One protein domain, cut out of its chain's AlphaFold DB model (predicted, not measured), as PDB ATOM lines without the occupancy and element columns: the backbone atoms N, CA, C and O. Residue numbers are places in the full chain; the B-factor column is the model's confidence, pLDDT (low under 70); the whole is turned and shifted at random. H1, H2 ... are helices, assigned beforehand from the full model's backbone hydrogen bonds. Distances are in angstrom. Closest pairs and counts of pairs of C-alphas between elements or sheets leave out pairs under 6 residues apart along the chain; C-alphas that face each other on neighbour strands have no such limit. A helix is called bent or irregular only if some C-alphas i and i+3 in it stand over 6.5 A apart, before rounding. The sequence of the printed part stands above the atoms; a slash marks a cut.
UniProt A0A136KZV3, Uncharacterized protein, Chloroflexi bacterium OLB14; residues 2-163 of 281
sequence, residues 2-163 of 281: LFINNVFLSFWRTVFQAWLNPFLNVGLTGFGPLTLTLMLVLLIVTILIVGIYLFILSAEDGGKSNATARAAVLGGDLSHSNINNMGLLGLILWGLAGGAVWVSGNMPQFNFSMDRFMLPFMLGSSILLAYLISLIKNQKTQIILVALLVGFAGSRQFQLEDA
ATOM      1  N   LEU A   2      -0.516 -16.085  -2.246       80.12
ATOM      2  CA  LEU A   2      -0.392 -15.804  -3.691       80.12
ATOM      3  C   LEU A   2       1.012 -15.352  -4.135       80.12
ATOM      4  O   LEU A   2       1.539 -15.882  -5.103       80.12
ATOM      5  N   PHE A   3       1.652 -14.433  -3.404       84.56
ATOM      6  CA  PHE A   3       2.988 -13.935  -3.768       84.56
ATOM      7  C   PHE A   3       4.053 -15.039  -3.786       84.56
ATOM      8  O   PHE A   3       4.785 -15.177  -4.757       84.56
ATOM      9  N   ILE A   4       4.087 -15.876  -2.746       87.31
ATOM     10  CA  ILE A   4       5.024 -17.002  -2.646       87.31
ATOM     11  C   ILE A   4       4.829 -17.966  -3.824       87.31
ATOM     12  O   ILE A   4       5.803 -18.367  -4.456       87.31
ATOM     13  N   ASN A   5       3.577 -18.274  -4.178       89.50
ATOM     14  CA  ASN A   5       3.276 -19.096  -5.350       89.50
ATOM     15  C   ASN A   5       3.815 -18.468  -6.648       89.50
ATOM     16  O   ASN A   5       4.405 -19.160  -7.472       89.50
ATOM     17  N   ASN A   6       3.683 -17.149  -6.808       88.69
ATOM     18  CA  ASN A   6       4.192 -16.435  -7.982       88.69
ATOM     19  C   ASN A   6       5.723 -16.461  -8.065       88.69
ATOM     20  O   ASN A   6       6.271 -16.576  -9.162       88.69
ATOM     21  N   VAL A   7       6.417 -16.389  -6.927       94.19
ATOM     22  CA  VAL A   7       7.881 -16.517  -6.854       94.19
ATOM     23  C   VAL A   7       8.310 -17.922  -7.282       94.19
ATOM     24  O   VAL A   7       9.157 -18.053  -8.164       94.19
ATOM     25  N   PHE A   8       7.680 -18.972  -6.744       94.25
ATOM     26  CA  PHE A   8       7.966 -20.356  -7.145       94.25
ATOM     27  C   PHE A   8       7.680 -20.609  -8.626       94.25
ATOM     28  O   PHE A   8       8.494 -21.204  -9.329       94.25
ATOM     29  N   LEU A   9       6.549 -20.114  -9.122       94.38
ATOM     30  CA  LEU A   9       6.183 -20.212 -10.529       94.38
ATOM     31  C   LEU A   9       7.176 -19.457 -11.422       94.38
ATOM     32  O   LEU A   9       7.559 -19.962 -12.476       94.38
ATOM     33  N   SER A  10       7.638 -18.278 -10.991       96.06
ATOM     34  CA  SER A  10       8.687 -17.524 -11.687       96.06
ATOM     35  C   SER A  10       9.985 -18.325 -11.741       96.06
ATOM     36  O   SER A  10      10.608 -18.393 -12.799       96.06
ATOM     37  N   PHE A  11      10.364 -18.973 -10.636       96.56
ATOM     38  CA  PHE A  11      11.576 -19.789 -10.547       96.56
ATOM     39  C   PHE A  11      11.496 -20.973 -11.505       96.56
ATOM     40  O   PHE A  11      12.357 -21.136 -12.364       96.56
ATOM     41  N   TRP A  12      10.400 -21.733 -11.440       96.31
ATOM     42  CA  TRP A  12      10.157 -22.851 -12.346       96.31
ATOM     43  C   TRP A  12      10.216 -22.427 -13.816       96.31
ATOM     44  O   TRP A  12      10.906 -23.053 -14.621       96.31
ATOM     45  N   ARG A  13       9.532 -21.329 -14.163       96.06
ATOM     46  CA  ARG A  13       9.460 -20.831 -15.539       96.06
ATOM     47  C   ARG A  13      10.819 -20.415 -16.085       96.06
ATOM     48  O   ARG A  13      11.162 -20.785 -17.202       96.06
ATOM     49  N   THR A  14      11.568 -19.639 -15.311       96.88
ATOM     50  CA  THR A  14      12.801 -18.986 -15.778       96.88
ATOM     51  C   THR A  14      14.027 -19.891 -15.690       96.88
ATOM     52  O   THR A  14      14.879 -19.828 -16.571       96.88
ATOM     53  N   VAL A  15      14.092 -20.784 -14.694       96.44
ATOM     54  CA  VAL A  15      15.239 -21.683 -14.485       96.44
ATOM     55  C   VAL A  15      15.091 -23.001 -15.245       96.44
ATOM     56  O   VAL A  15      16.073 -23.484 -15.798       96.44
ATOM     57  N   PHE A  16      13.885 -23.575 -15.318       95.56
ATOM     58  CA  PHE A  16      13.680 -24.902 -15.916       95.56
ATOM     59  C   PHE A  16      12.834 -24.860 -17.183       95.56
ATOM     60  O   PHE A  16      13.275 -25.301 -18.242       95.56
ATOM     61  N   GLN A  17      11.616 -24.323 -17.103       95.38
ATOM     62  CA  GLN A  17      10.663 -24.417 -18.208       95.38
ATOM     63  C   GLN A  17      11.171 -23.715 -19.475       95.38
ATOM     64  O   GLN A  17      10.931 -24.207 -20.573       95.38
ATOM     65  N   ALA A  18      11.908 -22.609 -19.340       94.00
ATOM     66  CA  ALA A  18      12.495 -21.893 -20.472       94.00
ATOM     67  C   ALA A  18      13.453 -22.769 -21.291       94.00
ATOM     68  O   ALA A  18      13.488 -22.664 -22.515       94.00
ATOM     69  N   TRP A  19      14.163 -23.673 -20.619       93.50
ATOM     70  CA  TRP A  19      15.093 -24.610 -21.236       93.50
ATOM     71  C   TRP A  19      14.408 -25.879 -21.738       93.50
ATOM     72  O   TRP A  19      14.835 -26.433 -22.742       93.50
ATOM     73  N   LEU A  20      13.322 -26.318 -21.094       93.25
ATOM     74  CA  LEU A  20      12.575 -27.522 -21.481       93.25
ATOM     75  C   LEU A  20      11.581 -27.285 -22.627       93.25
ATOM     76  O   LEU A  20      11.393 -28.158 -23.470       93.25
ATOM     77  N   ASN A  21      10.957 -26.109 -22.698       90.81
ATOM     78  CA  ASN A  21       9.973 -25.778 -23.731       90.81
ATOM     79  C   ASN A  21      10.481 -25.992 -25.169       90.81
ATOM     80  O   ASN A  21       9.712 -26.504 -25.983       90.81
ATOM     81  N   PRO A  22      11.731 -25.635 -25.523       90.75
ATOM     82  CA  PRO A  22      12.289 -25.955 -26.829       90.75
ATOM     83  C   PRO A  22      12.168 -27.433 -27.206       90.75
ATOM     84  O   PRO A  22      11.777 -27.714 -28.331       90.75
ATOM     85  N   PHE A  23      12.408 -28.361 -26.272       91.12
ATOM     86  CA  PHE A  23      12.335 -29.808 -26.510       91.12
ATOM     87  C   PHE A  23      10.920 -30.265 -26.854       91.12
ATOM     88  O   PHE A  23      10.733 -31.093 -27.740       91.12
ATOM     89  N   LEU A  24       9.925 -29.703 -26.167       85.38
ATOM     90  CA  LEU A  24       8.523 -30.093 -26.311       85.38
ATOM     91  C   LEU A  24       7.890 -29.586 -27.608       85.38
ATOM     92  O   LEU A  24       6.915 -30.163 -28.073       85.38
ATOM     93  N   ASN A  25       8.426 -28.507 -28.182       81.44
ATOM     94  CA  ASN A  25       7.826 -27.834 -29.334       81.44
ATOM     95  C   ASN A  25       8.520 -28.153 -30.666       81.44
ATOM     96  O   ASN A  25       8.055 -27.702 -31.716       81.44
ATOM     97  N   VAL A  26       9.623 -28.912 -30.665       80.06
ATOM     98  CA  VAL A  26      10.290 -29.317 -31.913       80.06
ATOM     99  C   VAL A  26       9.328 -30.139 -32.770       80.06
ATOM    100  O   VAL A  26       8.791 -31.149 -32.333       80.06
ATOM    101  N   GLY A  27       9.118 -29.701 -34.013       70.44
ATOM    102  CA  GLY A  27       8.274 -30.400 -34.988       70.44
ATOM    103  C   GLY A  27       6.770 -30.133 -34.865       70.44
ATOM    104  O   GLY A  27       6.027 -30.531 -35.755       70.44
ATOM    105  N   LEU A  28       6.314 -29.409 -33.836       72.94
ATOM    106  CA  LEU A  28       4.894 -29.064 -33.642       72.94
ATOM    107  C   LEU A  28       4.508 -27.694 -34.225       72.94
ATOM    108  O   LEU A  28       3.385 -27.232 -34.061       72.94
ATOM    109  N   THR A  29       5.432 -27.023 -34.910       68.94
ATOM    110  CA  THR A  29       5.292 -25.626 -35.348       68.94
ATOM    111  C   THR A  29       4.525 -25.434 -36.658       68.94
ATOM    112  O   THR A  29       4.414 -24.305 -37.132       68.94
ATOM    113  N   GLY A  30       4.020 -26.513 -37.269       74.81
ATOM    114  CA  GLY A  30       3.305 -26.446 -38.551       74.81
ATOM    115  C   GLY A  30       4.184 -25.999 -39.725       74.81
ATOM    116  O   GLY A  30       3.681 -25.471 -40.713       74.81
ATOM    117  N   PHE A  31       5.507 -26.157 -39.615       81.81
ATOM    118  CA  PHE A  31       6.441 -25.778 -40.671       81.81
ATOM    119  C   PHE A  31       6.267 -26.621 -41.932       81.81
ATOM    120  O   PHE A  31       6.043 -27.829 -41.871       81.81
ATOM    121  N   GLY A  32       6.472 -25.976 -43.083       85.81
ATOM    122  CA  GLY A  32       6.665 -26.691 -44.338       85.81
ATOM    123  C   GLY A  32       7.913 -27.593 -44.282       85.81
ATOM    124  O   GLY A  32       8.836 -27.309 -43.507       85.81
ATOM    125  N   PRO A  33       7.993 -28.644 -45.121       88.25
ATOM    126  CA  PRO A  33       9.054 -29.653 -45.037       88.25
ATOM    127  C   PRO A  33      10.474 -29.076 -45.104       88.25
ATOM    128  O   PRO A  33      11.352 -29.499 -44.352       88.25
ATOM    129  N   LEU A  34      10.697 -28.071 -45.960       88.75
ATOM    130  CA  LEU A  34      12.000 -27.421 -46.107       88.75
ATOM    131  C   LEU A  34      12.417 -26.686 -44.827       88.75
ATOM    132  O   LEU A  34      13.507 -26.919 -44.314       88.75
ATOM    133  N   THR A  35      11.544 -25.834 -44.286       88.81
ATOM    134  CA  THR A  35      11.819 -25.053 -43.069       88.81
ATOM    135  C   THR A  35      12.050 -25.960 -41.865       88.81
ATOM    136  O   THR A  35      12.971 -25.724 -41.084       88.81
ATOM    137  N   LEU A  36      11.264 -27.035 -41.744       90.44
ATOM    138  CA  LEU A  36      11.467 -28.043 -40.708       90.44
ATOM    139  C   LEU A  36      12.834 -28.723 -40.855       90.44
ATOM    140  O   LEU A  36      13.565 -28.839 -39.875       90.44
ATOM    141  N   THR A  37      13.204 -29.118 -42.076       92.31
ATOM    142  CA  THR A  37      14.500 -29.753 -42.353       92.31
ATOM    143  C   THR A  37      15.657 -28.824 -41.998       92.31
ATOM    144  O   THR A  37      16.571 -29.237 -41.293       92.31
ATOM    145  N   LEU A  38      15.603 -27.553 -42.411       92.38
ATOM    146  CA  LEU A  38      16.637 -26.566 -42.088       92.38
ATOM    147  C   LEU A  38      16.778 -26.359 -40.575       92.38
ATOM    148  O   LEU A  38      17.895 -26.323 -40.064       92.38
ATOM    149  N   MET A  39      15.660 -26.285 -39.851       93.56
ATOM    150  CA  MET A  39      15.671 -26.170 -38.393       93.56
ATOM    151  C   MET A  39      16.304 -27.402 -37.726       93.56
ATOM    152  O   MET A  39      17.079 -27.250 -36.783       93.56
ATOM    153  N   LEU A  40      15.981 -28.613 -38.195       93.94
ATOM    154  CA  LEU A  40      16.542 -29.859 -37.659       93.94
ATOM    155  C   LEU A  40      18.037 -29.995 -37.970       93.94
ATOM    156  O   LEU A  40      18.803 -30.407 -37.103       93.94
ATOM    157  N   VAL A  41      18.465 -29.604 -39.174       95.44
ATOM    158  CA  VAL A  41      19.887 -29.544 -39.534       95.44
ATOM    159  C   VAL A  41      20.613 -28.566 -38.618       95.44
ATOM    160  O   VAL A  41      21.627 -28.938 -38.038       95.44
ATOM    161  N   LEU A  42      20.078 -27.356 -38.421       95.06
ATOM    162  CA  LEU A  42      20.664 -26.370 -37.513       95.06
ATOM    163  C   LEU A  42      20.768 -26.917 -36.084       95.06
ATOM    164  O   LEU A  42      21.837 -26.839 -35.490       95.06
ATOM    165  N   LEU A  43      19.700 -27.531 -35.564       95.81
ATOM    166  CA  LEU A  43      19.683 -28.177 -34.249       95.81
ATOM    167  C   LEU A  43      20.819 -29.200 -34.106       95.81
ATOM    168  O   LEU A  43      21.609 -29.113 -33.168       95.81
ATOM    169  N   ILE A  44      20.920 -30.150 -35.040       97.44
ATOM    170  CA  ILE A  44      21.929 -31.217 -34.999       97.44
ATOM    171  C   ILE A  44      23.335 -30.630 -35.129       97.44
ATOM    172  O   ILE A  44      24.221 -30.986 -34.355       97.44
ATOM    173  N   VAL A  45      23.543 -29.703 -36.065       97.75
ATOM    174  CA  VAL A  45      24.838 -29.047 -36.282       97.75
ATOM    175  C   VAL A  45      25.273 -28.279 -35.036       97.75
ATOM    176  O   VAL A  45      26.419 -28.420 -34.618       97.75
ATOM    177  N   THR A  46      24.380 -27.528 -34.386       97.44
ATOM    178  CA  THR A  46      24.702 -26.823 -33.139       97.44
ATOM    179  C   THR A  46      25.058 -27.798 -32.017       97.44
ATOM    180  O   THR A  46      26.065 -27.581 -31.343       97.44
ATOM    181  N   ILE A  47      24.308 -28.896 -31.843       98.00
ATOM    182  CA  ILE A  47      24.633 -29.932 -30.843       98.00
ATOM    183  C   ILE A  47      26.021 -30.520 -31.111       98.00
ATOM    184  O   ILE A  47      26.820 -30.647 -30.183       98.00
ATOM    185  N   LEU A  48      26.325 -30.864 -32.366       98.06
ATOM    186  CA  LEU A  48      27.608 -31.457 -32.743       98.06
ATOM    187  C   LEU A  48      28.765 -30.477 -32.547       98.06
ATOM    188  O   LEU A  48      29.756 -30.846 -31.927       98.06
ATOM    189  N   ILE A  49      28.641 -29.234 -33.017       97.81
ATOM    190  CA  ILE A  49      29.691 -28.216 -32.875       97.81
ATOM    191  C   ILE A  49      29.972 -27.945 -31.397       97.81
ATOM    192  O   ILE A  49      31.128 -27.991 -30.982       97.81
ATOM    193  N   VAL A  50      28.932 -27.708 -30.593       96.75
ATOM    194  CA  VAL A  50      29.090 -27.431 -29.157       96.75
ATOM    195  C   VAL A  50      29.635 -28.657 -28.428       96.75
ATOM    196  O   VAL A  50      30.562 -28.533 -27.634       96.75
ATOM    197  N   GLY A  51      29.113 -29.848 -28.723       95.94
ATOM    198  CA  GLY A  51      29.572 -31.096 -28.120       95.94
ATOM    199  C   GLY A  51      31.038 -31.400 -28.434       95.94
ATOM    200  O   GLY A  51      31.799 -31.700 -27.517       95.94
ATOM    201  N   ILE A  52      31.451 -31.270 -29.699       96.06
ATOM    202  CA  ILE A  52      32.844 -31.456 -30.133       96.06
ATOM    203  C   ILE A  52      33.742 -30.405 -29.479       96.06
ATOM    204  O   ILE A  52      34.772 -30.766 -28.916       96.06
ATOM    205  N   TYR A  53      33.341 -29.132 -29.497       94.62
ATOM    206  CA  TYR A  53      34.097 -28.046 -28.876       94.62
ATOM    207  C   TYR A  53      34.351 -28.305 -27.385       94.62
ATOM    208  O   TYR A  53      35.496 -28.297 -26.936       94.62
ATOM    209  N   LEU A  54      33.302 -28.623 -26.623       92.00
ATOM    210  CA  LEU A  54      33.415 -28.921 -25.194       92.00
ATOM    211  C   LEU A  54      34.202 -30.210 -24.921       92.00
ATOM    212  O   LEU A  54      34.906 -30.299 -23.914       92.00
ATOM    213  N   PHE A  55      34.107 -31.209 -25.803       91.00
ATOM    214  CA  PHE A  55      34.870 -32.449 -25.686       91.00
ATOM    215  C   PHE A  55      36.368 -32.238 -25.933       91.00
ATOM    216  O   PHE A  55      37.172 -32.765 -25.169       91.00
ATOM    217  N   ILE A  56      36.746 -31.441 -26.941       89.88
ATOM    218  CA  ILE A  56      38.149 -31.083 -27.215       89.88
ATOM    219  C   ILE A  56      38.738 -30.335 -26.019       89.88
ATOM    220  O   ILE A  56      39.776 -30.747 -25.505       89.88
ATOM    221  N   LEU A  57      38.030 -29.319 -25.511       85.25
ATOM    222  CA  LEU A  57      38.450 -28.593 -24.308       85.25
ATOM    223  C   LEU A  57      38.640 -29.529 -23.107       85.25
ATOM    224  O   LEU A  57      39.584 -29.386 -22.339       85.25
ATOM    225  N   SER A  58      37.763 -30.523 -22.964       81.38
ATOM    226  CA  SER A  58      37.858 -31.512 -21.888       81.38
ATOM    227  C   SER A  58      39.020 -32.495 -22.055       81.38
ATOM    228  O   SER A  58      39.457 -33.080 -21.065       81.38
ATOM    229  N   ALA A  59      39.488 -32.723 -23.286       74.50
ATOM    230  CA  ALA A  59      40.560 -33.662 -23.609       74.50
ATOM    231  C   ALA A  59      41.956 -33.017 -23.530       74.50
ATOM    232  O   ALA A  59      42.893 -33.663 -23.059       74.50
ATOM    233  N   GLU A  60      42.096 -31.749 -23.937       64.25
ATOM    234  CA  GLU A  60      43.345 -30.972 -23.806       64.25
ATOM    235  C   GLU A  60      43.755 -30.764 -22.335       64.25
ATOM    236  O   GLU A  60      44.939 -30.694 -22.007       64.25
ATOM    237  N   ASP A  61      42.785 -30.796 -21.423       55.75
ATOM    238  CA  ASP A  61      42.961 -30.686 -19.971       55.75
ATOM    239  C   ASP A  61      43.709 -31.868 -19.305       55.75
ATOM    240  O   ASP A  61      43.995 -31.819 -18.105       55.75
ATOM    241  N   GLY A  62      44.076 -32.922 -20.051       51.38
ATOM    242  CA  GLY A  62      44.938 -34.013 -19.568       51.38
ATOM    243  C   GLY A  62      46.371 -33.581 -19.198       51.38
ATOM    244  O   GLY A  62      47.112 -34.368 -18.606       51.38
ATOM    245  N   GLY A  63      46.763 -32.335 -19.500       42.91
ATOM    246  CA  GLY A  63      48.069 -31.760 -19.175       42.91
ATOM    247  C   GLY A  63      47.987 -30.316 -18.667       42.91
ATOM    248  O   GLY A  63      48.017 -29.391 -19.456       42.91
ATOM    249  N   LYS A  64      47.950 -30.148 -17.336       46.53
ATOM    250  CA  LYS A  64      48.264 -28.943 -16.525       46.53
ATOM    251  C   LYS A  64      47.786 -27.549 -17.012       46.53
ATOM    252  O   LYS A  64      48.316 -26.975 -17.949       46.53
ATOM    253  N   SER A  65      47.025 -26.911 -16.109       48.09
ATOM    254  CA  SER A  65      46.865 -25.456 -15.904       48.09
ATOM    255  C   SER A  65      45.935 -24.694 -16.855       48.09
ATOM    256  O   SER A  65      46.402 -24.089 -17.810       48.09
ATOM    257  N   ASN A  66      44.650 -24.595 -16.479       42.38
ATOM    258  CA  ASN A  66      43.873 -23.339 -16.452       42.38
ATOM    259  C   ASN A  66      42.534 -23.538 -15.706       42.38
ATOM    260  O   ASN A  66      41.458 -23.633 -16.291       42.38
ATOM    261  N   ALA A  67      42.594 -23.595 -14.370       46.81
ATOM    262  CA  ALA A  67      41.434 -23.808 -13.492       46.81
ATOM    263  C   ALA A  67      40.322 -22.742 -13.638       46.81
ATOM    264  O   ALA A  67      39.158 -23.010 -13.354       46.81
ATOM    265  N   THR A  68      40.651 -21.543 -14.123       46.00
ATOM    266  CA  THR A  68      39.710 -20.423 -14.280       46.00
ATOM    267  C   THR A  68      38.805 -20.554 -15.508       46.00
ATOM    268  O   THR A  68      37.630 -20.204 -15.427       46.00
ATOM    269  N   ALA A  69      39.296 -21.122 -16.615       45.34
ATOM    270  CA  ALA A  69      38.473 -21.410 -17.796       45.34
ATOM    271  C   ALA A  69      37.553 -22.628 -17.564       45.34
ATOM    272  O   ALA A  69      36.386 -22.620 -17.954       45.34
ATOM    273  N   ARG A  70      38.049 -23.636 -16.829       47.62
ATOM    274  CA  ARG A  70      37.303 -24.849 -16.437       47.62
ATOM    275  C   ARG A  70      36.096 -24.540 -15.552       47.62
ATOM    276  O   ARG A  70      35.031 -25.121 -15.750       47.62
ATOM    277  N   ALA A  71      36.245 -23.603 -14.618       48.94
ATOM    278  CA  ALA A  71      35.178 -23.120 -13.742       48.94
ATOM    279  C   ALA A  71      34.038 -22.419 -14.498       48.94
ATOM    280  O   ALA A  71      32.876 -22.539 -14.114       48.94
ATOM    281  N   ALA A  72      34.373 -21.702 -15.574       48.59
ATOM    282  CA  ALA A  72      33.414 -20.921 -16.348       48.59
ATOM    283  C   ALA A  72      32.639 -21.761 -17.379       48.59
ATOM    284  O   ALA A  72      31.493 -21.435 -17.674       48.59
ATOM    285  N   VAL A  73      33.244 -22.831 -17.919       50.47
ATOM    286  CA  VAL A  73      32.668 -23.597 -19.044       50.47
ATOM    287  C   VAL A  73      32.162 -24.991 -18.641       50.47
ATOM    288  O   VAL A  73      31.165 -25.445 -19.196       50.47
ATOM    289  N   LEU A  74      32.801 -25.681 -17.684       49.41
ATOM    290  CA  LEU A  74      32.510 -27.098 -17.375       49.41
ATOM    291  C   LEU A  74      32.514 -27.452 -15.874       49.41
ATOM    292  O   LEU A  74      32.461 -28.626 -15.524       49.41
ATOM    293  N   GLY A  75      32.592 -26.479 -14.961       50.75
ATOM    294  CA  GLY A  75      32.566 -26.747 -13.516       50.75
ATOM    295  C   GLY A  75      33.714 -27.634 -13.000       50.75
ATOM    296  O   GLY A  75      33.521 -28.384 -12.046       50.75
ATOM    297  N   GLY A  76      34.899 -27.586 -13.620       42.38
ATOM    298  CA  GLY A  76      36.056 -28.389 -13.202       42.38
ATOM    299  C   GLY A  76      36.735 -27.882 -11.920       42.38
ATOM    300  O   GLY A  76      37.052 -26.700 -11.829       42.38
ATOM    301  N   ASP A  77      36.961 -28.803 -10.972       46.91
ATOM    302  CA  ASP A  77      37.725 -28.718  -9.704       46.91
ATOM    303  C   ASP A  77      37.693 -27.367  -8.967       46.91
ATOM    304  O   ASP A  77      38.686 -26.839  -8.463       46.91
ATOM    305  N   LEU A  78      36.505 -26.778  -8.914       52.84
ATOM    306  CA  LEU A  78      36.209 -25.711  -7.981       52.84
ATOM    307  C   LEU A  78      36.069 -26.350  -6.597       52.84
ATOM    308  O   LEU A  78      35.229 -27.229  -6.411       52.84
ATOM    309  N   SER A  79      36.851 -25.882  -5.616       57.53
ATOM    310  CA  SER A  79      36.584 -26.163  -4.197       57.53
ATOM    311  C   SER A  79      35.076 -26.064  -3.941       57.53
ATOM    312  O   SER A  79      34.441 -25.135  -4.448       57.53
ATOM    313  N   HIS A  80      34.489 -26.986  -3.170       60.81
ATOM    314  CA  HIS A  80      33.044 -26.999  -2.885       60.81
ATOM    315  C   HIS A  80      32.508 -25.621  -2.445       60.81
ATOM    316  O   HIS A  80      31.367 -25.274  -2.747       60.81
ATOM    317  N   SER A  81      33.354 -24.805  -1.802       62.50
ATOM    318  CA  SER A  81      33.069 -23.405  -1.469       62.50
ATOM    319  C   SER A  81      32.727 -22.549  -2.694       62.50
ATOM    320  O   SER A  81      31.755 -21.803  -2.677       62.50
ATOM    321  N   ASN A  82      33.488 -22.671  -3.779       73.94
ATOM    322  CA  ASN A  82      33.352 -21.841  -4.970       73.94
ATOM    323  C   ASN A  82      32.125 -22.240  -5.800       73.94
ATOM    324  O   ASN A  82      31.430 -21.362  -6.305       73.94
ATOM    325  N   ILE A  83      31.811 -23.538  -5.882       73.50
ATOM    326  CA  ILE A  83      30.598 -24.029  -6.560       73.50
ATOM    327  C   ILE A  83      29.351 -23.517  -5.828       73.50
ATOM    328  O   ILE A  83      28.449 -22.954  -6.446       73.50
ATOM    329  N   ASN A  84      29.323 -23.615  -4.495       82.50
ATOM    330  CA  ASN A  84      28.211 -23.093  -3.696       82.50
ATOM    331  C   ASN A  84      28.070 -21.567  -3.814       82.50
ATOM    332  O   ASN A  84      26.950 -21.062  -3.895       82.50
ATOM    333  N   ASN A  85      29.186 -20.836  -3.907       88.12
ATOM    334  CA  ASN A  85      29.168 -19.393  -4.149       88.12
ATOM    335  C   ASN A  85      28.550 -19.036  -5.512       88.12
ATOM    336  O   ASN A  85      27.839 -18.038  -5.601       88.12
ATOM    337  N   MET A  86      28.754 -19.851  -6.557       89.06
ATOM    338  CA  MET A  86      28.096 -19.653  -7.859       89.06
ATOM    339  C   MET A  86      26.582 -19.849  -7.765       89.06
ATOM    340  O   MET A  86      25.830 -19.022  -8.279       89.06
ATOM    341  N   GLY A  87      26.124 -20.899  -7.075       93.00
ATOM    342  CA  GLY A  87      24.696 -21.124  -6.836       93.00
ATOM    343  C   GLY A  87      24.050 -19.962  -6.074       93.00
ATOM    344  O   GLY A  87      23.010 -19.448  -6.487       93.00
ATOM    345  N   LEU A  88      24.708 -19.479  -5.013       94.62
ATOM    346  CA  LEU A  88      24.249 -18.320  -4.245       94.62
ATOM    347  C   LEU A  88      24.225 -17.039  -5.090       94.62
ATOM    348  O   LEU A  88      23.239 -16.306  -5.052       94.62
ATOM    349  N   LEU A  89      25.266 -16.784  -5.887       95.75
ATOM    350  CA  LEU A  89      25.307 -15.648  -6.808       95.75
ATOM    351  C   LEU A  89      24.148 -15.705  -7.812       95.75
ATOM    352  O   LEU A  89      23.466 -14.703  -8.021       95.75
ATOM    353  N   GLY A  90      23.889 -16.882  -8.387       96.75
ATOM    354  CA  GLY A  90      22.756 -17.113  -9.277       96.75
ATOM    355  C   GLY A  90      21.415 -16.814  -8.600       96.75
ATOM    356  O   GLY A  90      20.590 -16.110  -9.182       96.75
ATOM    357  N   LEU A  91      21.221 -17.267  -7.353       97.25
ATOM    358  CA  LEU A  91      20.017 -16.984  -6.561       97.25
ATOM    359  C   LEU A  91      19.856 -15.489  -6.266       97.25
ATOM    360  O   LEU A  91      18.747 -14.970  -6.381       97.25
ATOM    361  N   ILE A  92      20.939 -14.791  -5.912       97.62
ATOM    362  CA  ILE A  92      20.915 -13.348  -5.638       97.62
ATOM    363  C   ILE A  92      20.526 -12.582  -6.904       97.62
ATOM    364  O   ILE A  92      19.591 -11.785  -6.874       97.62
ATOM    365  N   LEU A  93      21.194 -12.847  -8.031       97.75
ATOM    366  CA  LEU A  93      20.901 -12.179  -9.301       97.75
ATOM    367  C   LEU A  93      19.476 -12.480  -9.784       97.75
ATOM    368  O   LEU A  93      18.772 -11.575 -10.230       97.75
ATOM    369  N   TRP A  94      19.026 -13.729  -9.643       98.00
ATOM    370  CA  TRP A  94      17.656 -14.131  -9.952       98.00
ATOM    371  C   TRP A  94      16.630 -13.419  -9.055       98.00
ATOM    372  O   TRP A  94      15.615 -12.928  -9.546       98.00
ATOM    373  N   GLY A  95      16.908 -13.306  -7.754       96.81
ATOM    374  CA  GLY A  95      16.047 -12.624  -6.788       96.81
ATOM    375  C   GLY A  95      15.959 -11.114  -7.018       96.81
ATOM    376  O   GLY A  95      14.869 -10.554  -6.923       96.81
ATOM    377  N   LEU A  96      17.068 -10.457  -7.380       96.31
ATOM    378  CA  LEU A  96      17.090  -9.033  -7.740       96.31
ATOM    379  C   LEU A  96      16.254  -8.759  -8.998       96.31
ATOM    380  O   LEU A  96      15.447  -7.826  -9.015       96.31
ATOM    381  N   ALA A  97      16.398  -9.603 -10.022       95.69
ATOM    382  CA  ALA A  97      15.572  -9.551 -11.224       95.69
ATOM    383  C   ALA A  97      14.083  -9.752 -10.902       95.69
ATOM    384  O   ALA A  97      13.232  -8.983 -11.354       95.69
ATOM    385  N   GLY A  98      13.781 -10.748 -10.066       94.56
ATOM    386  CA  GLY A  98      12.435 -11.025  -9.583       94.56
ATOM    387  C   GLY A  98      11.820  -9.853  -8.846       94.56
ATOM    388  O   GLY A  98      10.717  -9.441  -9.190       94.56
ATOM    389  N   GLY A  99      12.551  -9.258  -7.904       92.56
ATOM    390  CA  GLY A  99      12.103  -8.092  -7.151       92.56
ATOM    391  C   GLY A  99      11.621  -6.966  -8.064       92.56
ATOM    392  O   GLY A  99      10.497  -6.493  -7.905       92.56
ATOM    393  N   ALA A 100      12.415  -6.598  -9.074       92.00
ATOM    394  CA  ALA A 100      12.038  -5.557 -10.032       92.00
ATOM    395  C   ALA A 100      10.759  -5.906 -10.821       92.00
ATOM    396  O   ALA A 100       9.867  -5.069 -10.969       92.00
ATOM    397  N   VAL A 101      10.635  -7.148 -11.301       94.50
ATOM    398  CA  VAL A 101       9.470  -7.595 -12.080       94.50
ATOM    399  C   VAL A 101       8.213  -7.690 -11.212       94.50
ATOM    400  O   VAL A 101       7.159  -7.186 -11.603       94.50
ATOM    401  N   TRP A 102       8.306  -8.271 -10.018       94.06
ATOM    402  CA  TRP A 102       7.155  -8.466  -9.138       94.06
ATOM    403  C   TRP A 102       6.628  -7.154  -8.550       94.06
ATOM    404  O   TRP A 102       5.415  -7.013  -8.409       94.06
ATOM    405  N   VAL A 103       7.499  -6.176  -8.260       92.06
ATOM    406  CA  VAL A 103       7.083  -4.835  -7.792       92.06
ATOM    407  C   VAL A 103       6.198  -4.136  -8.823       92.06
ATOM    408  O   VAL A 103       5.258  -3.438  -8.456       92.06
ATOM    409  N   SER A 104       6.433  -4.380 -10.114       88.94
ATOM    410  CA  SER A 104       5.587  -3.851 -11.191       88.94
ATOM    411  C   SER A 104       4.245  -4.586 -11.364       88.94
ATOM    412  O   SER A 104       3.493  -4.269 -12.281       88.94
ATOM    413  N   GLY A 105       3.944  -5.588 -10.527       90.38
ATOM    414  CA  GLY A 105       2.737  -6.415 -10.630       90.38
ATOM    415  C   GLY A 105       2.764  -7.428 -11.780       90.38
ATOM    416  O   GLY A 105       1.749  -8.061 -12.065       90.38
ATOM    417  N   ASN A 106       3.913  -7.597 -12.441       91.88
ATOM    418  CA  ASN A 106       4.078  -8.493 -13.580       91.88
ATOM    419  C   ASN A 106       4.682  -9.841 -13.168       91.88
ATOM    420  O   ASN A 106       5.238 -10.012 -12.081       91.88
ATOM    421  N   MET A 107       4.584 -10.818 -14.070       92.62
ATOM    422  CA  MET A 107       5.203 -12.134 -13.917       92.62
ATOM    423  C   MET A 107       5.857 -12.566 -15.228       92.62
ATOM    424  O   MET A 107       5.317 -12.250 -16.290       92.62
ATOM    425  N   PRO A 108       6.961 -13.332 -15.180       94.19
ATOM    426  CA  PRO A 108       7.538 -13.937 -16.372       94.19
ATOM    427  C   PRO A 108       6.566 -14.968 -16.966       94.19
ATOM    428  O   PRO A 108       6.104 -15.891 -16.282       94.19
ATOM    429  N   GLN A 109       6.248 -14.821 -18.251       93.81
ATOM    430  CA  GLN A 109       5.390 -15.741 -19.009       93.81
ATOM    431  C   GLN A 109       5.980 -15.973 -20.403       93.81
ATOM    432  O   GLN A 109       6.841 -15.219 -20.816       93.81
ATOM    433  N   PHE A 110       5.550 -17.009 -21.125       90.44
ATOM    434  CA  PHE A 110       6.082 -17.311 -22.467       90.44
ATOM    435  C   PHE A 110       5.280 -16.682 -23.612       90.44
ATOM    436  O   PHE A 110       5.691 -16.779 -24.764       90.44
ATOM    437  N   ASN A 111       4.116 -16.100 -23.323       90.25
ATOM    438  CA  ASN A 111       3.282 -15.455 -24.328       90.25
ATOM    439  C   ASN A 111       3.763 -14.029 -24.592       90.25
ATOM    440  O   ASN A 111       4.071 -13.279 -23.662       90.25
ATOM    441  N   PHE A 112       3.730 -13.635 -25.859       89.50
ATOM    442  CA  PHE A 112       3.952 -12.252 -26.237       89.50
ATOM    443  C   PHE A 112       2.862 -11.355 -25.614       89.50
ATOM    444  O   PHE A 112       1.690 -11.726 -25.558       89.50
ATOM    445  N   SER A 113       3.173 -10.178 -25.076       90.81
ATOM    446  CA  SER A 113       4.498  -9.552 -24.916       90.81
ATOM    447  C   SER A 113       5.079  -9.718 -23.502       90.81
ATOM    448  O   SER A 113       5.992  -8.987 -23.112       90.81
ATOM    449  N   MET A 114       4.508 -10.618 -22.695       92.69
ATOM    450  CA  MET A 114       4.882 -10.845 -21.292       92.69
ATOM    451  C   MET A 114       6.223 -11.574 -21.138       92.69
ATOM    452  O   MET A 114       6.858 -11.489 -20.086       92.69
ATOM    453  N   ASP A 115       6.679 -12.243 -22.190       93.06
ATOM    454  CA  ASP A 115       8.008 -12.846 -22.331       93.06
ATOM    455  C   ASP A 115       9.167 -11.870 -22.129       93.06
ATOM    456  O   ASP A 115      10.202 -12.267 -21.591       93.06
ATOM    457  N   ARG A 116       8.977 -10.571 -22.394       93.50
ATOM    458  CA  ARG A 116       9.978  -9.537 -22.063       93.50
ATOM    459  C   ARG A 116      10.387  -9.539 -20.586       93.50
ATOM    460  O   ARG A 116      11.523  -9.207 -20.258       93.50
ATOM    461  N   PHE A 117       9.484  -9.936 -19.687       95.56
ATOM    462  CA  PHE A 117       9.770 -10.004 -18.255       95.56
ATOM    463  C   PHE A 117      10.633 -11.211 -17.873       95.56
ATOM    464  O   PHE A 117      11.036 -11.308 -16.721       95.56
ATOM    465  N   MET A 118      10.949 -12.115 -18.807       95.25
ATOM    466  CA  MET A 118      11.937 -13.178 -18.600       95.25
ATOM    467  C   MET A 118      13.378 -12.685 -18.759       95.25
ATOM    468  O   MET A 118      14.272 -13.262 -18.143       95.25
ATOM    469  N   LEU A 119      13.609 -11.610 -19.527       94.25
ATOM    470  CA  LEU A 119      14.953 -11.105 -19.834       94.25
ATOM    471  C   LEU A 119      15.789 -10.791 -18.580       94.25
ATOM    472  O   LEU A 119      16.924 -11.265 -18.505       94.25
ATOM    473  N   PRO A 120      15.261 -10.089 -17.552       95.94
ATOM    474  CA  PRO A 120      16.049  -9.777 -16.359       95.94
ATOM    475  C   PRO A 120      16.519 -11.030 -15.605       95.94
ATOM    476  O   PRO A 120      17.583 -11.023 -14.992       95.94
ATOM    477  N   PHE A 121      15.755 -12.126 -15.672       97.06
ATOM    478  CA  PHE A 121      16.080 -13.374 -14.983       97.06
ATOM    479  C   PHE A 121      17.149 -14.205 -15.700       97.06
ATOM    480  O   PHE A 121      17.668 -15.140 -15.090       97.06
ATOM    481  N   MET A 122      17.469 -13.920 -16.969       95.56
ATOM    482  CA  MET A 122      18.304 -14.791 -17.808       95.56
ATOM    483  C   MET A 122      19.669 -15.083 -17.187       95.56
ATOM    484  O   MET A 122      20.074 -16.244 -17.136       95.56
ATOM    485  N   LEU A 123      20.361 -14.055 -16.685       96.12
ATOM    486  CA  LEU A 123      21.698 -14.212 -16.109       96.12
ATOM    487  C   LEU A 123      21.671 -15.100 -14.858       96.12
ATOM    488  O   LEU A 123      22.375 -16.107 -14.802       96.12
ATOM    489  N   GLY A 124      20.820 -14.763 -13.882       96.81
ATOM    490  CA  GLY A 124      20.683 -15.543 -12.650       96.81
ATOM    491  C   GLY A 124      20.241 -16.981 -12.927       96.81
ATOM    492  O   GLY A 124      20.837 -17.921 -12.412       96.81
ATOM    493  N   SER A 125      19.267 -17.162 -13.824       97.06
ATOM    494  CA  SER A 125      18.768 -18.486 -14.220       97.06
ATOM    495  C   SER A 125      19.834 -19.335 -14.912       97.06
ATOM    496  O   SER A 125      19.919 -20.530 -14.648       97.06
ATOM    497  N   SER A 126      20.674 -18.735 -15.760       95.62
ATOM    498  CA  SER A 126      21.743 -19.458 -16.462       95.62
ATOM    499  C   SER A 126      22.862 -19.880 -15.510       95.62
ATOM    500  O   SER A 126      23.338 -21.007 -15.600       95.62
ATOM    501  N   ILE A 127      23.242 -19.020 -14.554       94.88
ATOM    502  CA  ILE A 127      24.222 -19.364 -13.509       94.88
ATOM    503  C   ILE A 127      23.678 -20.479 -12.612       94.88
ATOM    504  O   ILE A 127      24.401 -21.426 -12.306       94.88
ATOM    505  N   LEU A 128      22.402 -20.401 -12.221       96.19
ATOM    506  CA  LEU A 128      21.743 -21.452 -11.445       96.19
ATOM    507  C   LEU A 128      21.709 -22.775 -12.199       96.19
ATOM    508  O   LEU A 128      22.050 -23.805 -11.627       96.19
ATOM    509  N   LEU A 129      21.339 -22.754 -13.479       94.75
ATOM    510  CA  LEU A 129      21.336 -23.960 -14.294       94.75
ATOM    511  C   LEU A 129      22.750 -24.538 -14.422       94.75
ATOM    512  O   LEU A 129      22.930 -25.729 -14.203       94.75
ATOM    513  N   ALA A 130      23.759 -23.708 -14.694       92.12
ATOM    514  CA  ALA A 130      25.152 -24.143 -14.758       92.12
ATOM    515  C   ALA A 130      25.634 -24.756 -13.429       92.12
ATOM    516  O   ALA A 130      26.278 -25.803 -13.438       92.12
ATOM    517  N   TYR A 131      25.266 -24.157 -12.290       92.44
ATOM    518  CA  TYR A 131      25.505 -24.727 -10.962       92.44
ATOM    519  C   TYR A 131      24.835 -26.098 -10.809       92.44
ATOM    520  O   TYR A 131      25.486 -27.052 -10.406       92.44
ATOM    521  N   LEU A 132      23.560 -26.241 -11.180       93.38
ATOM    522  CA  LEU A 132      22.856 -27.524 -11.082       93.38
ATOM    523  C   LEU A 132      23.491 -28.605 -11.969       93.38
ATOM    524  O   LEU A 132      23.570 -29.764 -11.564       93.38
ATOM    525  N   ILE A 133      23.973 -28.233 -13.156       91.88
ATOM    526  CA  ILE A 133      24.680 -29.140 -14.068       91.88
ATOM    527  C   ILE A 133      26.026 -29.562 -13.473       91.88
ATOM    528  O   ILE A 133      26.377 -30.738 -13.555       91.88
ATOM    529  N   SER A 134      26.760 -28.648 -12.832       87.12
ATOM    530  CA  SER A 134      28.070 -28.959 -12.248       87.12
ATOM    531  C   SER A 134      27.995 -29.930 -11.063       87.12
ATOM    532  O   SER A 134      28.966 -30.631 -10.785       87.12
ATOM    533  N   LEU A 135      26.830 -30.063 -10.416       87.88
ATOM    534  CA  LEU A 135      26.591 -31.089  -9.389       87.88
ATOM    535  C   LEU A 135      26.596 -32.526  -9.953       87.88
ATOM    536  O   LEU A 135      26.732 -33.491  -9.194       87.88
ATOM    537  N   ILE A 136      26.462 -32.702 -11.272       88.31
ATOM    538  CA  ILE A 136      26.514 -34.013 -11.929       88.31
ATOM    539  C   ILE A 136      27.970 -34.481 -11.994       88.31
ATOM    540  O   ILE A 136      28.774 -33.906 -12.710       88.31
ATOM    541  N   LYS A 137      28.318 -35.582 -11.320       84.56
ATOM    542  CA  LYS A 137      29.715 -36.065 -11.251       84.56
ATOM    543  C   LYS A 137      30.333 -36.452 -12.603       84.56
ATOM    544  O   LYS A 137      31.549 -36.427 -12.753       84.56
ATOM    545  N   ASN A 138      29.518 -36.877 -13.569       86.75
ATOM    546  CA  ASN A 138      30.002 -37.354 -14.862       86.75
ATOM    547  C   ASN A 138      30.162 -36.194 -15.855       86.75
ATOM    548  O   ASN A 138      29.175 -35.698 -16.400       86.75
ATOM    549  N   GLN A 139      31.410 -35.829 -16.152       84.69
ATOM    550  CA  GLN A 139      31.750 -34.757 -17.094       84.69
ATOM    551  C   GLN A 139      31.186 -34.994 -18.505       84.69
ATOM    552  O   GLN A 139      30.713 -34.059 -19.142       84.69
ATOM    553  N   LYS A 140      31.143 -36.244 -18.993       90.25
ATOM    554  CA  LYS A 140      30.538 -36.543 -20.306       90.25
ATOM    555  C   LYS A 140      29.043 -36.233 -20.308       90.25
ATOM    556  O   LYS A 140      28.533 -35.690 -21.282       90.25
ATOM    557  N   THR A 141      28.349 -36.542 -19.214       92.50
ATOM    558  CA  THR A 141      26.924 -36.223 -19.059       92.50
ATOM    559  C   THR A 141      26.693 -34.716 -19.030       92.50
ATOM    560  O   THR A 141      25.769 -34.253 -19.688       92.50
ATOM    561  N   GLN A 142      27.540 -33.952 -18.333       91.81
ATOM    562  CA  GLN A 142      27.464 -32.487 -18.339       91.81
ATOM    563  C   GLN A 142      27.614 -31.923 -19.757       91.81
ATOM    564  O   GLN A 142      26.770 -31.145 -20.193       91.81
ATOM    565  N   ILE A 143      28.638 -32.364 -20.500       92.81
ATOM    566  CA  ILE A 143      28.892 -31.923 -21.881       92.81
ATOM    567  C   ILE A 143      27.694 -32.226 -22.781       92.81
ATOM    568  O   ILE A 143      27.224 -31.339 -23.492       92.81
ATOM    569  N   ILE A 144      27.178 -33.461 -22.736       95.56
ATOM    570  CA  ILE A 144      26.009 -33.866 -23.529       95.56
ATOM    571  C   ILE A 144      24.807 -32.987 -23.179       95.56
ATOM    572  O   ILE A 144      24.132 -32.489 -24.076       95.56
ATOM    573  N   LEU A 145      24.552 -32.764 -21.889       95.44
ATOM    574  CA  LEU A 145      23.420 -31.962 -21.444       95.44
ATOM    575  C   LEU A 145      23.540 -30.507 -21.918       95.44
ATOM    576  O   LEU A 145      22.584 -29.978 -22.476       95.44
ATOM    577  N   VAL A 146      24.707 -29.875 -21.759       95.50
ATOM    578  CA  VAL A 146      24.948 -28.500 -22.230       95.50
ATOM    579  C   VAL A 146      24.797 -28.413 -23.750       95.50
ATOM    580  O   VAL A 146      24.107 -27.520 -24.239       95.50
ATOM    581  N   ALA A 147      25.367 -29.357 -24.503       96.69
ATOM    582  CA  ALA A 147      25.248 -29.386 -25.960       96.69
ATOM    583  C   ALA A 147      23.786 -29.512 -26.420       96.69
ATOM    584  O   ALA A 147      23.364 -28.792 -27.326       96.69
ATOM    585  N   LEU A 148      22.994 -30.368 -25.762       96.56
ATOM    586  CA  LEU A 148      21.558 -30.488 -26.020       96.56
ATOM    587  C   LEU A 148      20.827 -29.181 -25.695       96.56
ATOM    588  O   LEU A 148      20.120 -28.659 -26.550       96.56
ATOM    589  N   LEU A 149      21.020 -28.622 -24.498       95.94
ATOM    590  CA  LEU A 149      20.366 -27.381 -24.077       95.94
ATOM    591  C   LEU A 149      20.635 -26.228 -25.052       95.94
ATOM    592  O   LEU A 149      19.700 -25.541 -25.463       95.94
ATOM    593  N   VAL A 150      21.892 -26.045 -25.467       95.94
ATOM    594  CA  VAL A 150      22.282 -25.000 -26.426       95.94
ATOM    595  C   VAL A 150      21.701 -25.272 -27.814       95.94
ATOM    596  O   VAL A 150      21.161 -24.360 -28.438       95.94
ATOM    597  N   GLY A 151      21.748 -26.518 -28.293       95.94
ATOM    598  CA  GLY A 151      21.163 -26.894 -29.579       95.94
ATOM    599  C   GLY A 151      19.662 -26.629 -29.652       95.94
ATOM    600  O   GLY A 151      19.178 -25.978 -30.582       95.94
ATOM    601  N   PHE A 152      18.916 -27.084 -28.644       95.81
ATOM    602  CA  PHE A 152      17.476 -26.862 -28.565       95.81
ATOM    603  C   PHE A 152      17.135 -25.376 -28.385       95.81
ATOM    604  O   PHE A 152      16.199 -24.892 -29.024       95.81
ATOM    605  N   ALA A 153      17.918 -24.617 -27.610       94.12
ATOM    606  CA  ALA A 153      17.769 -23.164 -27.533       94.12
ATOM    607  C   ALA A 153      17.961 -22.495 -28.907       94.12
ATOM    608  O   ALA A 153      17.144 -21.660 -29.296       94.12
ATOM    609  N   GLY A 154      18.970 -22.906 -29.681       93.56
ATOM    610  CA  GLY A 154      19.186 -22.430 -31.053       93.56
ATOM    611  C   GLY A 154      18.008 -22.743 -31.982       93.56
ATOM    612  O   GLY A 154      17.527 -21.866 -32.700       93.56
ATOM    613  N   SER A 155      17.465 -23.962 -31.908       91.56
ATOM    614  CA  SER A 155      16.249 -24.336 -32.642       91.56
ATOM    615  C   SER A 155      15.048 -23.465 -32.259       91.56
ATOM    616  O   SER A 155      14.299 -23.028 -33.133       91.56
ATOM    617  N   ARG A 156      14.879 -23.141 -30.970       91.56
ATOM    618  CA  ARG A 156      13.817 -22.233 -30.515       91.56
ATOM    619  C   ARG A 156      13.976 -20.827 -31.090       91.56
ATOM    620  O   ARG A 156      12.968 -20.249 -31.490       91.56
ATOM    621  N   GLN A 157      15.197 -20.295 -31.160       92.38
ATOM    622  CA  GLN A 157      15.440 -18.989 -31.781       92.38
ATOM    623  C   GLN A 157      15.028 -18.996 -33.256       92.38
ATOM    624  O   GLN A 157      14.274 -18.129 -33.679       92.38
ATOM    625  N   PHE A 158      15.390 -20.038 -34.010       92.81
ATOM    626  CA  PHE A 158      14.947 -20.187 -35.399       92.81
ATOM    627  C   PHE A 158      13.413 -20.172 -35.534       92.81
ATOM    628  O   PHE A 158      12.868 -19.532 -36.433       92.81
ATOM    629  N   GLN A 159      12.697 -20.851 -34.629       89.94
ATOM    630  CA  GLN A 159      11.230 -20.866 -34.651       89.94
ATOM    631  C   GLN A 159      10.616 -19.489 -34.390       89.94
ATOM    632  O   GLN A 159       9.616 -19.137 -35.020       89.94
ATOM    633  N   LEU A 160      11.191 -18.740 -33.445       90.44
ATOM    634  CA  LEU A 160      10.762 -17.382 -33.129       90.44
ATOM    635  C   LEU A 160      10.992 -16.460 -34.328       90.44
ATOM    636  O   LEU A 160      10.050 -15.802 -34.759       90.44
ATOM    637  N   GLU A 161      12.186 -16.490 -34.920       91.88
ATOM    638  CA  GLU A 161      12.535 -15.684 -36.096       91.88
ATOM    639  C   GLU A 161      11.588 -15.930 -37.275       91.88
ATOM    640  O   GLU A 161      11.079 -14.983 -37.878       91.88
ATOM    641  N   ASP A 162      11.269 -17.192 -37.588       89.75
ATOM    642  CA  ASP A 162      10.311 -17.470 -38.661       89.75
ATOM    643  C   ASP A 162       8.906 -16.944 -38.326       89.75
ATOM    644  O   ASP A 162       8.206 -16.450 -39.209       89.75
ATOM    645  N   ALA A 163       8.490 -16.995 -37.059       89.19
ATOM    646  CA  ALA A 163       7.198 -16.460 -36.648       89.19
ATOM    647  C   ALA A 163       7.134 -14.927 -36.768       89.19
ATOM    648  O   ALA A 163       6.191 -14.412 -37.370       89.19
TER     649      ALA A 163
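Overview. This is residues 2 to 163 of the 281 residues of an uncharacterized protein of Chloroflexi bacterium OLB14 (UniProt A0A136KZV3). The model is a flat slab of four long helices in one row, H4, H5, H6 and H2, in two antiparallel pairs, H4 with H5 and H6 with H2, with a wider gap between H5 and H6. The bent helix H1 crosses one flat side of this slab, H1a meeting H5 and H1b meeting H6, and the short helix H3 sits at one edge, near H2 and H5. The printed part has 162 residues with six named helices, H1 to H6 in order along the chain, and no named strand; the class is all helix. The whole is compact, with a radius of gyration of the C-alphas of 17.6 A, and spans 50 by 44 by 19 A.

Arrangement. H1, residues 2 to 25, was assigned as one helix by its hydrogen bonds but is bent: C-alphas 15 and 18 are 6.6 A apart. Its arms are H1a, residues 2 to 15, and H1b, residues 18 to 25. With residues 14 to 15 alone, H1a touches H5, residues 114 to 134, at a steep tilt of 66 degrees; the closest C-alphas are those of Val 15 and Ser 125, 4.8 A apart. H1b touches H6, residues 139 to 163, which takes part with residues 149 to 156 alone; the closest C-alphas are those of Pro 22 and Arg 156, 5.5 A apart. H2, residues 33 to 60, touches H6 at a shallow tilt of 30 degrees, opposite ways, closest at the C-alphas of Ile 47 and Gly 151, 4.8 A apart. H3, residues 67 to 73, touches no helix but is near H2 and near H5. H4, residues 80 to 103, and H5 form a helical hairpin at 11 degrees; their closest C-alphas, those of Gly 90 and Gly 124, are 4.3 A apart. H5 and H6, also a helical hairpin, only just touch, with 3 pairs of C-alphas within 8 A. H2 and H4 are apart. Each O i to N i+4 pair is within hydrogen-bond range in H1a, H2, H4 and H6, against 2 of 4 in H1b, 2 of 3 in H3 and 11 of 17 in H5.

Along the chain. H1a begins at C-alpha 2, (-0.392, -15.804, -3.691), and is 19.9 A long. H2 is 40.4 A long from C-alpha 33, (9.054, -29.653, -45.037). H4 is 34.5 A long and H5 30.8 A. H5 is irregular, with C-alphas 120 and 123 7.2 A apart and a kink of 61 degrees near residue 121. H6, 36.3 A, ends at C-alpha 163, (7.198, -16.460, -36.648).

Size, cuts and confidence. The C-alphas farthest apart, those of Leu 2 and Gly 63, are 53.3 A apart. The printed part has no cut and no long link. Mean pLDDT of the printed part is 86.0; residue 29 and residues 60 to 81 are under 70.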